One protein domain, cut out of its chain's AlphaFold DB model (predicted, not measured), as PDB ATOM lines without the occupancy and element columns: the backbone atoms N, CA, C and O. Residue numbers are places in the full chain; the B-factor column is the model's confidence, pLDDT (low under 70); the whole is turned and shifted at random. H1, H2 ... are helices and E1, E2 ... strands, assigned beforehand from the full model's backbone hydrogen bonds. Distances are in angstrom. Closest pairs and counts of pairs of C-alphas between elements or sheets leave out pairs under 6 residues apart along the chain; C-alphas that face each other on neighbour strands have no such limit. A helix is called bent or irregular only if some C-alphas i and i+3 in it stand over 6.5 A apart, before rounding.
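Overview. This is residues 20 to 79 and 125 to 152 of the 230 residues of the protein "DNA_pol_D_N domain-containing protein" of Ancylostoma duodenale (UniProt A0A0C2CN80). With little regular structure, this is one long bent helix, H2, beside loops, residues 57 to 79 and 132 to 152, while residues 20 to 36, with H1, stick out as an arm. The printed part has 88 residues, 31 of them in named elements, mostly helix, in the order H1, H2, E1. It is loose, with a radius of gyration of the C-alphas of 16.9 A and spans of 51 by 36 by 21 A.

Arrangement. Look first at H2, residues 34 to 56, one helix by its hydrogen bonds but bent: C-alphas 43 and 46 are 7.0 A apart. Its arms H2a, residues 34 to 43, and H2b, residues 46 to 56, stand at a steep tilt of 53 degrees; in both, every O i to N i+4 pair is within hydrogen-bond range. H1, residues 22 to 25, is too short for such a pair and is apart from both arms. E1, residues 128 to 131, pairs with no named strand and is apart from both arms and H1.

Along the chain. Find C-alpha 34 at (-38.153, 30.379, -7.349); H2a runs 14.4 A from there. H2b runs 15.1 A to C-alpha 56 at (-25.466, 4.446, 1.825). H1 spans 5.2 A, E1 9.5 A.

Size, cuts and confidence. Residues 80 to 124 are not printed; C-alphas 79 and 125 are 8.9 A apart across the cut. The link H1 to H2 is short. The pLDDT is under 70 at residues 133, 135 and 136.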
ATOM      1  N   LEU A  20     -56.342  30.144   0.789       93.00
ATOM      2  CA  LEU A  20     -55.571  31.371   0.590       93.00
ATOM      3  C   LEU A  20     -56.239  32.542   1.316       93.00
ATOM      4  O   LEU A  20     -57.322  32.994   0.926       93.00
ATOM      5  N   THR A  21     -55.580  33.052   2.351       94.50
ATOM      6  CA  THR A  21     -56.021  34.221   3.118       94.50
ATOM      7  C   THR A  21     -55.715  35.530   2.382       94.50
ATOM      8  O   THR A  21     -54.993  35.560   1.384       94.50
ATOM      9  N   ALA A  22     -56.251  36.651   2.877       94.50
ATOM     10  CA  ALA A  22     -55.905  37.975   2.352       94.50
ATOM     11  C   ALA A  22     -54.397  38.267   2.471       94.50
ATOM     12  O   ALA A  22     -53.817  38.883   1.581       94.50
ATOM     13  N   GLN A  23     -53.759  37.769   3.534       91.81
ATOM     14  CA  GLN A  23     -52.324  37.918   3.743       91.81
ATOM     15  C   GLN A  23     -51.513  37.095   2.735       91.81
ATOM     16  O   GLN A  23     -50.519  37.592   2.215       91.81
ATOM     17  N   ASP A  24     -51.956  35.878   2.401       90.44
ATOM     18  CA  ASP A  24     -51.276  35.034   1.406       90.44
ATOM     19  C   ASP A  24     -51.295  35.665   0.013       90.44
ATOM     20  O   ASP A  24     -50.330  35.525  -0.738       90.44
ATOM     21  N   LYS A  25     -52.377  36.385  -0.311       90.69
ATOM     22  CA  LYS A  25     -52.572  37.078  -1.593       90.69
ATOM     23  C   LYS A  25     -51.815  38.401  -1.695       90.69
ATOM     24  O   LYS A  25     -51.635  38.895  -2.806       90.69
ATOM     25  N   LYS A  26     -51.383  38.974  -0.568       93.38
ATOM     26  CA  LYS A  26     -50.642  40.238  -0.547       93.38
ATOM     27  C   LYS A  26     -49.355  40.085  -1.361       93.38
ATOM     28  O   LYS A  26     -48.566  39.192  -1.073       93.38
ATOM     29  N   ASP A  27     -49.169  40.902  -2.390       90.12
ATOM     30  CA  ASP A  27     -47.993  40.873  -3.273       90.12
ATOM     31  C   ASP A  27     -47.803  39.519  -4.002       90.12
ATOM     32  O   ASP A  27     -46.746  39.240  -4.557       90.12
ATOM     33  N   ALA A  28     -48.811  38.633  -4.012       87.88
ATOM     34  CA  ALA A  28     -48.669  37.269  -4.537       87.88
ATOM     35  C   ALA A  28     -48.334  37.228  -6.036       87.88
ATOM     36  O   ALA A  28     -47.659  36.302  -6.475       87.88
ATOM     37  N   PHE A  29     -48.774  38.234  -6.795       88.44
ATOM     38  CA  PHE A  29     -48.497  38.368  -8.228       88.44
ATOM     39  C   PHE A  29     -47.133  39.004  -8.535       88.44
ATOM     40  O   PHE A  29     -46.684  38.947  -9.673       88.44
ATOM     41  N   GLU A  30     -46.469  39.584  -7.534       92.50
ATOM     42  CA  GLU A  30     -45.135  40.188  -7.669       92.50
ATOM     43  C   GLU A  30     -44.019  39.196  -7.305       92.50
ATOM     44  O   GLU A  30     -42.851  39.404  -7.635       92.50
ATOM     45  N   ARG A  31     -44.364  38.094  -6.625       88.88
ATOM     46  CA  ARG A  31     -43.407  37.062  -6.215       88.88
ATOM     47  C   ARG A  31     -42.966  36.212  -7.401       88.88
ATOM     48  O   ARG A  31     -43.774  35.770  -8.213       88.88
ATOM     49  N   GLN A  32     -41.678  35.889  -7.430       92.06
ATOM     50  CA  GLN A  32     -41.123  34.938  -8.387       92.06
ATOM     51  C   GLN A  32     -41.389  33.487  -7.954       92.06
ATOM     52  O   GLN A  32     -41.483  33.170  -6.767       92.06
ATOM     53  N   TYR A  33     -41.472  32.573  -8.925       91.06
ATOM     54  CA  TYR A  33     -41.723  31.151  -8.662       91.06
ATOM     55  C   TYR A  33     -40.548  30.418  -7.990       91.06
ATOM     56  O   TYR A  33     -40.755  29.330  -7.451       91.06
ATOM     57  N   ASN A  34     -39.339  30.996  -7.965       90.38
ATOM     58  CA  ASN A  34     -38.153  30.379  -7.349       90.38
ATOM     59  C   ASN A  34     -38.375  30.002  -5.871       90.38
ATOM     60  O   ASN A  34     -37.906  28.957  -5.423       90.38
ATOM     61  N   HIS A  35     -39.169  30.786  -5.137       90.69
ATOM     62  CA  HIS A  35     -39.499  30.545  -3.737       90.69
ATOM     63  C   HIS A  35     -40.182  29.189  -3.523       90.69
ATOM     64  O   HIS A  35     -39.974  28.554  -2.492       90.69
ATOM     65  N   VAL A  36     -40.958  28.710  -4.502       92.50
ATOM     66  CA  VAL A  36     -41.616  27.397  -4.437       92.50
ATOM     67  C   VAL A  36     -40.587  26.268  -4.499       92.50
ATOM     68  O   VAL A  36     -40.702  25.287  -3.761       92.50
ATOM     69  N   TYR A  37     -39.575  26.402  -5.359       91.81
ATOM     70  CA  TYR A  37     -38.516  25.406  -5.522       91.81
ATOM     71  C   TYR A  37     -37.565  25.399  -4.326       91.81
ATOM     72  O   TYR A  37     -37.299  24.331  -3.776       91.81
ATOM     73  N   ALA A  38     -37.153  26.580  -3.855       92.25
ATOM     74  CA  ALA A  38     -36.316  26.723  -2.668       92.25
ATOM     75  C   ALA A  38     -36.984  26.108  -1.426       92.25
ATOM     76  O   ALA A  38     -36.401  25.240  -0.779       92.25
ATOM     77  N   ALA A  39     -38.247  26.461  -1.153       94.12
ATOM     78  CA  ALA A  39     -38.990  25.908  -0.019       94.12
ATOM     79  C   ALA A  39     -39.189  24.386  -0.136       94.12
ATOM     80  O   ALA A  39     -39.127  23.662   0.858       94.12
ATOM     81  N   ARG A  40     -39.419  23.868  -1.352       95.31
ATOM     82  CA  ARG A  40     -39.529  22.420  -1.584       95.31
ATOM     83  C   ARG A  40     -38.220  21.711  -1.249       95.31
ATOM     84  O   ARG A  40     -38.260  20.693  -0.558       95.31
ATOM     85  N   LEU A  41     -37.095  22.220  -1.743       93.31
ATOM     86  CA  LEU A  41     -35.783  21.634  -1.493       93.31
ATOM     87  C   LEU A  41     -35.463  21.663   0.004       93.31
ATOM     88  O   LEU A  41     -35.133  20.622   0.566       93.31
ATOM     89  N   GLU A  42     -35.676  22.801   0.665       94.44
ATOM     90  CA  GLU A  42     -35.467  22.983   2.107       94.44
ATOM     91  C   GLU A  42     -36.261  21.966   2.947       94.44
ATOM     92  O   GLU A  42     -35.701  21.300   3.818       94.44
ATOM     93  N   ILE A  43     -37.552  21.774   2.648       94.69
ATOM     94  CA  ILE A  43     -38.423  20.841   3.385       94.69
ATOM     95  C   ILE A  43     -38.045  19.373   3.126       94.69
ATOM     96  O   ILE A  43     -38.209  18.519   4.005       94.69
ATOM     97  N   LEU A  44     -37.582  19.039   1.919       95.75
ATOM     98  CA  LEU A  44     -37.270  17.657   1.540       95.75
ATOM     99  C   LEU A  44     -35.849  17.231   1.925       95.75
ATOM    100  O   LEU A  44     -35.648  16.054   2.236       95.75
ATOM    101  N   LYS A  45     -34.883  18.155   1.957       95.19
ATOM    102  CA  LYS A  45     -33.455  17.885   2.198       95.19
ATOM    103  C   LYS A  45     -33.195  17.039   3.457       95.19
ATOM    104  O   LYS A  45     -32.517  16.021   3.322       95.19
ATOM    105  N   PRO A  46     -33.785  17.314   4.641       95.31
ATOM    106  CA  PRO A  46     -33.567  16.482   5.830       95.31
ATOM    107  C   PRO A  46     -34.025  15.026   5.654       95.31
ATOM    108  O   PRO A  46     -33.339  14.099   6.077       95.31
ATOM    109  N   ARG A  47     -35.161  14.816   4.979       96.31
ATOM    110  CA  ARG A  47     -35.728  13.481   4.716       96.31
ATOM    111  C   ARG A  47     -34.930  12.714   3.668       96.31
ATOM    112  O   ARG A  47     -34.902  11.485   3.695       96.31
ATOM    113  N   ILE A  48     -34.309  13.428   2.732       96.50
ATOM    114  CA  ILE A  48     -33.392  12.853   1.745       96.50
ATOM    115  C   ILE A  48     -32.085  12.435   2.428       96.50
ATOM    116  O   ILE A  48     -31.616  11.331   2.182       96.50
ATOM    117  N   ILE A  49     -31.545  13.250   3.342       95.75
ATOM    118  CA  ILE A  49     -30.358  12.897   4.143       95.75
ATOM    119  C   ILE A  49     -30.629  11.659   5.006       95.75
ATOM    120  O   ILE A  49     -29.810  10.745   5.033       95.75
ATOM    121  N   GLU A  50     -31.779  11.590   5.680       95.12
ATOM    122  CA  GLU A  50     -32.182  10.414   6.464       95.12
ATOM    123  C   GLU A  50     -32.235   9.142   5.599       95.12
ATOM    124  O   GLU A  50     -31.650   8.115   5.950       95.12
ATOM    125  N   ALA A  51     -32.894   9.216   4.438       96.19
ATOM    126  CA  ALA A  51     -32.954   8.104   3.493       96.19
ATOM    127  C   ALA A  51     -31.563   7.737   2.943       96.19
ATOM    128  O   ALA A  51     -31.254   6.552   2.805       96.19
ATOM    129  N   GLY A  52     -30.720   8.740   2.689       95.88
ATOM    130  CA  GLY A  52     -29.335   8.602   2.245       95.88
ATOM    131  C   GLY A  52     -28.483   7.832   3.244       95.88
ATOM    132  O   GLY A  52     -27.893   6.821   2.879       95.88
ATOM    133  N   ARG A  53     -28.503   8.220   4.525       95.19
ATOM    134  CA  ARG A  53     -27.789   7.506   5.600       95.19
ATOM    135  C   ARG A  53     -28.232   6.055   5.727       95.19
ATOM    136  O   ARG A  53     -27.402   5.164   5.883       95.19
ATOM    137  N   LYS A  54     -29.534   5.791   5.593       94.88
ATOM    138  CA  LYS A  54     -30.072   4.426   5.643       94.88
ATOM    139  C   LYS A  54     -29.622   3.566   4.455       94.88
ATOM    140  O   LYS A  54     -29.411   2.370   4.631       94.88
ATOM    141  N   ALA A  55     -29.522   4.147   3.260       95.19
ATOM    142  CA  ALA A  55     -29.187   3.420   2.036       95.19
ATOM    143  C   ALA A  55     -27.673   3.291   1.791       95.19
ATOM    144  O   ALA A  55     -27.230   2.261   1.293       95.19
ATOM    145  N   LEU A  56     -26.896   4.321   2.136       94.12
ATOM    146  CA  LEU A  56     -25.466   4.446   1.825       94.12
ATOM    147  C   LEU A  56     -24.561   4.309   3.067       94.12
ATOM    148  O   LEU A  56     -23.348   4.163   2.929       94.12
ATOM    149  N   GLY A  57     -25.137   4.317   4.274       93.56
ATOM    150  CA  GLY A  57     -24.438   4.202   5.558       93.56
ATOM    151  C   GLY A  57     -24.237   5.543   6.280       93.56
ATOM    152  O   GLY A  57     -24.261   6.608   5.677       93.56
ATOM    153  N   GLU A  58     -23.989   5.500   7.592       91.38
ATOM    154  CA  GLU A  58     -23.871   6.699   8.452       91.38
ATOM    155  C   GLU A  58     -22.672   7.608   8.127       91.38
ATOM    156  O   GLU A  58     -22.669   8.779   8.490       91.38
ATOM    157  N   LYS A  59     -21.647   7.080   7.449       89.56
ATOM    158  CA  LYS A  59     -20.455   7.847   7.040       89.56
ATOM    159  C   LYS A  59     -20.669   8.679   5.777       89.56
ATOM    160  O   LYS A  59     -19.735   9.327   5.322       89.56
ATOM    161  N   MET A  60     -21.840   8.583   5.160       88.75
ATOM    162  CA  MET A  60     -22.121   9.314   3.939       88.75
ATOM    163  C   MET A  60     -22.225  10.818   4.236       88.75
ATOM    164  O   MET A  60     -22.850  11.248   5.210       88.75
ATOM    165  N   GLU A  61     -21.598  11.608   3.369       90.44
ATOM    166  CA  GLU A  61     -21.582  13.062   3.439       90.44
ATOM    167  C   GLU A  61     -22.297  13.643   2.222       90.44
ATOM    168  O   GLU A  61     -22.132  13.184   1.090       90.44
ATOM    169  N   TYR A  62     -23.131  14.644   2.480       93.81
ATOM    170  CA  TYR A  62     -23.749  15.444   1.436       93.81
ATOM    171  C   TYR A  62     -22.749  16.489   0.936       93.81
ATOM    172  O   TYR A  62     -22.139  17.184   1.749       93.81
ATOM    173  N   LYS A  63     -22.647  16.630  -0.386       94.50
ATOM    174  CA  LYS A  63     -21.870  17.677  -1.054       94.50
ATOM    175  C   LYS A  63     -22.741  18.467  -2.028       94.50
ATOM    176  O   LYS A  63     -23.709  17.934  -2.577       94.50
ATOM    177  N   GLN A  64     -22.386  19.731  -2.242       93.94
ATOM    178  CA  GLN A  64     -22.862  20.478  -3.406       93.94
ATOM    179  C   GLN A  64     -22.074  20.021  -4.634       93.94
ATOM    180  O   GLN A  64     -20.956  19.519  -4.514       93.94
ATOM    181  N   LEU A  65     -22.635  20.223  -5.820       92.75
ATOM    182  CA  LEU A  65     -21.983  19.885  -7.080       92.75
ATOM    183  C   LEU A  65     -20.653  20.639  -7.258       92.75
ATOM    184  O   LEU A  65     -19.778  20.161  -7.971       92.75
ATOM    185  N   GLU A  66     -20.494  21.829  -6.660       93.19
ATOM    186  CA  GLU A  66     -19.301  22.679  -6.874       93.19
ATOM    187  C   GLU A  66     -18.081  22.182  -6.100       93.19
ATOM    188  O   GLU A  66     -16.950  22.492  -6.463       93.19
ATOM    189  N   ASP A  67     -18.327  21.371  -5.072       93.06
ATOM    190  CA  ASP A  67     -17.317  20.793  -4.192       93.06
ATOM    191  C   ASP A  67     -16.881  19.388  -4.654       93.06
ATOM    192  O   ASP A  67     -16.223  18.660  -3.904       93.06
ATOM    193  N   LEU A  68     -17.310  18.966  -5.851       91.06
ATOM    194  CA  LEU A  68     -17.021  17.643  -6.392       91.06
ATOM    195  C   LEU A  68     -15.700  17.614  -7.151       91.06
ATOM    196  O   LEU A  68     -15.441  18.441  -8.027       91.06
ATOM    197  N   GLU A  69     -14.906  16.585  -6.880       90.19
ATOM    198  CA  GLU A  69     -13.709  16.282  -7.658       90.19
ATOM    199  C   GLU A  69     -14.011  15.293  -8.798       90.19
ATOM    200  O   GLU A  69     -14.959  14.502  -8.758       90.19
ATOM    201  N   MET A  70     -13.184  15.311  -9.850       86.56
ATOM    202  CA  MET A  70     -13.320  14.352 -10.949       86.56
ATOM    203  C   MET A  70     -13.178  12.911 -10.443       86.56
ATOM    204  O   MET A  70     -12.239  12.588  -9.721       86.56
ATOM    205  N   PHE A  71     -14.077  12.033 -10.901       84.94
ATOM    206  CA  PHE A  71     -14.144  10.614 -10.524       84.94
ATOM    207  C   PHE A  71     -14.469  10.345  -9.042       84.94
ATOM    208  O   PHE A  71     -14.371   9.202  -8.590       84.94
ATOM    209  N   GLU A  72     -14.899  11.362  -8.292       89.69
ATOM    210  CA  GLU A  72     -15.392  11.198  -6.929       89.69
ATOM    211  C   GLU A  72     -16.799  10.574  -6.912       89.69
ATOM    212  O   GLU A  72     -17.690  10.972  -7.664       89.69
ATOM    213  N   LYS A  73     -17.032   9.621  -6.000       89.75
ATOM    214  CA  LYS A  73     -18.394   9.206  -5.639       89.75
ATOM    215  C   LYS A  73     -18.943  10.142  -4.576       89.75
ATOM    216  O   LYS A  73     -18.436  10.155  -3.457       89.75
ATOM    217  N   ALA A  74     -20.017  10.848  -4.898       92.19
ATOM    218  CA  ALA A  74     -20.627  11.802  -3.987       92.19
ATOM    219  C   ALA A  74     -22.138  11.620  -3.880       92.19
ATOM    220  O   ALA A  74     -22.802  11.131  -4.796       92.19
ATOM    221  N   PHE A  75     -22.683  12.055  -2.746       95.25
ATOM    222  CA  PHE A  75     -24.114  12.213  -2.582       95.25
ATOM    223  C   PHE A  75     -24.499  13.680  -2.705       95.25
ATOM    224  O   PHE A  75     -24.131  14.513  -1.874       95.25
ATOM    225  N   VAL A  76     -25.298  13.964  -3.724       95.31
ATOM    226  CA  VAL A  76     -25.806  15.299  -4.026       95.31
ATOM    227  C   VAL A  76     -27.321  15.330  -3.862       95.31
ATOM    228  O   VAL A  76     -28.011  14.332  -4.073       95.31
ATOM    229  N   ILE A  77     -27.848  16.488  -3.469       96.69
ATOM    230  CA  ILE A  77     -29.285  16.725  -3.306       96.69
ATOM    231  C   ILE A  77     -29.651  17.931  -4.154       96.69
ATOM    232  O   ILE A  77     -29.020  18.977  -4.040       96.69
ATOM    233  N   GLY A  78     -30.693  17.783  -4.959       95.25
ATOM    234  CA  GLY A  78     -31.130  18.802  -5.896       95.25
ATOM    235  C   GLY A  78     -32.477  18.451  -6.513       95.25
ATOM    236  O   GLY A  78     -33.179  17.540  -6.062       95.25
ATOM    237  N   THR A  79     -32.833  19.188  -7.551       94.88
ATOM    238  CA  THR A  79     -34.052  19.033  -8.334       94.88
ATOM    239  C   THR A  79     -33.708  18.417  -9.681       94.88
ATOM    240  O   THR A  79     -32.765  18.831 -10.343       94.88
ATOM    241  N   GLU A 125     -28.368  23.875  -5.407       88.06
ATOM    242  CA  GLU A 125     -28.599  25.271  -5.011       88.06
ATOM    243  C   GLU A 125     -27.774  26.290  -5.822       88.06
ATOM    244  O   GLU A 125     -28.032  27.492  -5.717       88.06
ATOM    245  N   LYS A 126     -26.767  25.849  -6.585       88.62
ATOM    246  CA  LYS A 126     -25.763  26.729  -7.201       88.62
ATOM    247  C   LYS A 126     -25.526  26.478  -8.683       88.62
ATOM    248  O   LYS A 126     -25.136  27.412  -9.383       88.62
ATOM    249  N   GLN A 127     -25.727  25.259  -9.169       90.75
ATOM    250  CA  GLN A 127     -25.435  24.911 -10.553       90.75
ATOM    251  C   GLN A 127     -26.325  23.800 -11.107       90.75
ATOM    252  O   GLN A 127     -27.024  23.086 -10.390       90.75
ATOM    253  N   ILE A 128     -26.243  23.656 -12.428       92.50
ATOM    254  CA  ILE A 128     -27.002  22.693 -13.212       92.50
ATOM    255  C   ILE A 128     -26.022  21.801 -13.962       92.50
ATOM    256  O   ILE A 128     -25.124  22.287 -14.650       92.50
ATOM    257  N   VAL A 129     -26.230  20.492 -13.870       91.25
ATOM    258  CA  VAL A 129     -25.506  19.492 -14.657       91.25
ATOM    259  C   VAL A 129     -26.478  18.690 -15.505       91.25
ATOM    260  O   VAL A 129     -27.581  18.342 -15.081       91.25
ATOM    261  N   LYS A 130     -26.067  18.367 -16.728       89.81
ATOM    262  CA  LYS A 130     -26.837  17.487 -17.604       89.81
ATOM    263  C   LYS A 130     -26.596  16.034 -17.203       89.81
ATOM    264  O   LYS A 130     -25.450  15.605 -17.081       89.81
ATOM    265  N   LEU A 131     -27.669  15.270 -17.026       87.56
ATOM    266  CA  LEU A 131     -27.584  13.841 -16.746       87.56
ATOM    267  C   LEU A 131     -27.486  13.084 -18.075       87.56
ATOM    268  O   LEU A 131     -28.475  12.943 -18.796       87.56
ATOM    269  N   GLU A 132     -26.289  12.602 -18.412       80.31
ATOM    270  CA  GLU A 132     -26.039  11.810 -19.621       80.31
ATOM    271  C   GLU A 132     -25.270  10.527 -19.297       80.31
ATOM    272  O   GLU A 132     -24.405  10.495 -18.425       80.31
ATOM    273  N   VAL A 133     -25.537   9.466 -20.060       68.88
ATOM    274  CA  VAL A 133     -24.761   8.220 -20.000       68.88
ATOM    275  C   VAL A 133     -23.540   8.359 -20.918       68.88
ATOM    276  O   VAL A 133     -23.481   7.762 -21.992       68.88
ATOM    277  N   LYS A 134     -22.587   9.210 -20.530       71.19
ATOM    278  CA  LYS A 134     -21.285   9.384 -21.199       71.19
ATOM    279  C   LYS A 134     -20.155   9.346 -20.174       71.19
ATOM    280  O   LYS A 134     -20.376   9.592 -18.993       71.19
ATOM    281  N   SER A 135     -18.945   9.018 -20.622       59.97
ATOM    282  CA  SER A 135     -17.767   8.874 -19.753       59.97
ATOM    283  C   SER A 135     -17.303  10.178 -19.095       59.97
ATOM    284  O   SER A 135     -16.577  10.124 -18.110       59.97
ATOM    285  N   ASP A 136     -17.693  11.327 -19.644       66.12
ATOM    286  CA  ASP A 136     -17.344  12.683 -19.206       66.12
ATOM    287  C   ASP A 136     -18.515  13.434 -18.543       66.12
ATOM    288  O   ASP A 136     -18.398  14.620 -18.245       66.12
ATOM    289  N   ALA A 137     -19.639  12.752 -18.301       76.50
ATOM    290  CA  ALA A 137     -20.841  13.331 -17.709       76.50
ATOM    291  C   ALA A 137     -21.061  12.873 -16.257       76.50
ATOM    292  O   ALA A 137     -20.456  11.910 -15.780       76.50
ATOM    293  N   PHE A 138     -21.965  13.560 -15.550       82.31
ATOM    294  CA  PHE A 138     -22.368  13.192 -14.194       82.31
ATOM    295  C   PHE A 138     -23.098  11.837 -14.204       82.31
ATOM    296  O   PHE A 138     -24.262  11.743 -14.604       82.31
ATOM    297  N   ASN A 139     -22.402  10.780 -13.781       86.75
ATOM    298  CA  ASN A 139     -22.925   9.417 -13.792       86.75
ATOM    299  C   ASN A 139     -23.721   9.121 -12.512       86.75
ATOM    300  O   ASN A 139     -23.182   9.133 -11.406       86.75
ATOM    301  N   VAL A 140     -25.011   8.831 -12.672       89.69
ATOM    302  CA  VAL A 140     -25.924   8.541 -11.563       89.69
ATOM    303  C   VAL A 140     -25.938   7.041 -11.278       89.69
ATOM    304  O   VAL A 140     -26.550   6.270 -12.015       89.69
ATOM    305  N   GLU A 141     -25.325   6.625 -10.167       90.50
ATOM    306  CA  GLU A 141     -25.366   5.221  -9.724       90.50
ATOM    307  C   GLU A 141     -26.720   4.839  -9.102       90.50
ATOM    308  O   GLU A 141     -27.226   3.738  -9.318       90.50
ATOM    309  N   GLN A 142     -27.313   5.742  -8.314       92.00
ATOM    310  CA  GLN A 142     -28.548   5.492  -7.571       92.00
ATOM    311  C   GLN A 142     -29.320   6.793  -7.318       92.00
ATOM    312  O   GLN A 142     -28.735   7.819  -6.988       92.00
ATOM    313  N   ILE A 143     -30.653   6.725  -7.395       94.56
ATOM    314  CA  ILE A 143     -31.558   7.798  -6.959       94.56
ATOM    315  C   ILE A 143     -32.134   7.439  -5.587       94.56
ATOM    316  O   ILE A 143     -32.633   6.329  -5.384       94.56
ATOM    317  N   ILE A 144     -32.093   8.388  -4.648       95.69
ATOM    318  CA  ILE A 144     -32.634   8.230  -3.292       95.69
ATOM    319  C   ILE A 144     -33.783   9.215  -3.089       95.69
ATOM    320  O   ILE A 144     -33.608  10.429  -3.156       95.69
ATOM    321  N   TRP A 145     -34.972   8.677  -2.823       96.12
ATOM    322  CA  TRP A 145     -36.170   9.467  -2.551       96.12
ATOM    323  C   TRP A 145     -36.250   9.884  -1.073       96.12
ATOM    324  O   TRP A 145     -35.723   9.173  -0.213       96.12
ATOM    325  N   PRO A 146     -36.941  10.993  -0.740       96.12
ATOM    326  CA  PRO A 146     -37.149  11.399   0.648       96.12
ATOM    327  C   PRO A 146     -37.801  10.285   1.480       96.12
ATOM    328  O   PRO A 146     -38.763   9.657   1.026       96.12
ATOM    329  N   ALA A 147     -37.353  10.093   2.725       94.75
ATOM    330  CA  ALA A 147     -37.995   9.182   3.674       94.75
ATOM    331  C   ALA A 147     -39.508   9.477   3.794       94.75
ATOM    332  O   ALA A 147     -39.889  10.651   3.721       94.75
ATOM    333  N   PRO A 148     -40.399   8.479   3.962       91.12
ATOM    334  CA  PRO A 148     -41.845   8.703   4.050       91.12
ATOM    335  C   PRO A 148     -42.234   9.742   5.112       91.12
ATOM    336  O   PRO A 148     -41.608   9.833   6.164       91.12
ATOM    337  N   CYS A 149     -43.282  10.532   4.853       89.25
ATOM    338  CA  CYS A 149     -43.803  11.450   5.868       89.25
ATOM    339  C   CYS A 149     -44.277  10.658   7.100       89.25
ATOM    340  O   CYS A 149     -44.906   9.611   6.924       89.25
ATOM    341  N   PRO A 150     -44.095  11.181   8.327       86.12
ATOM    342  CA  PRO A 150     -44.698  10.594   9.517       86.12
ATOM    343  C   PRO A 150     -46.212  10.416   9.339       86.12
ATOM    344  O   PRO A 150     -46.948  11.382   9.117       86.12
ATOM    345  N   GLN A 151     -46.680   9.171   9.426       90.06
ATOM    346  CA  GLN A 151     -48.089   8.813   9.295       90.06
ATOM    347  C   GLN A 151     -48.678   8.530  10.679       90.06
ATOM    348  O   GLN A 151     -48.079   7.831  11.493       90.06
ATOM    349  N   ARG A 152     -49.869   9.068  10.957       89.62
ATOM    350  CA  ARG A 152     -50.610   8.716  12.177       89.62
ATOM    351  C   ARG A 152     -51.033   7.242  12.117       89.62
ATOM    352  O   ARG A 152     -51.355   6.769  11.027       89.62
TER     353      ARG A 152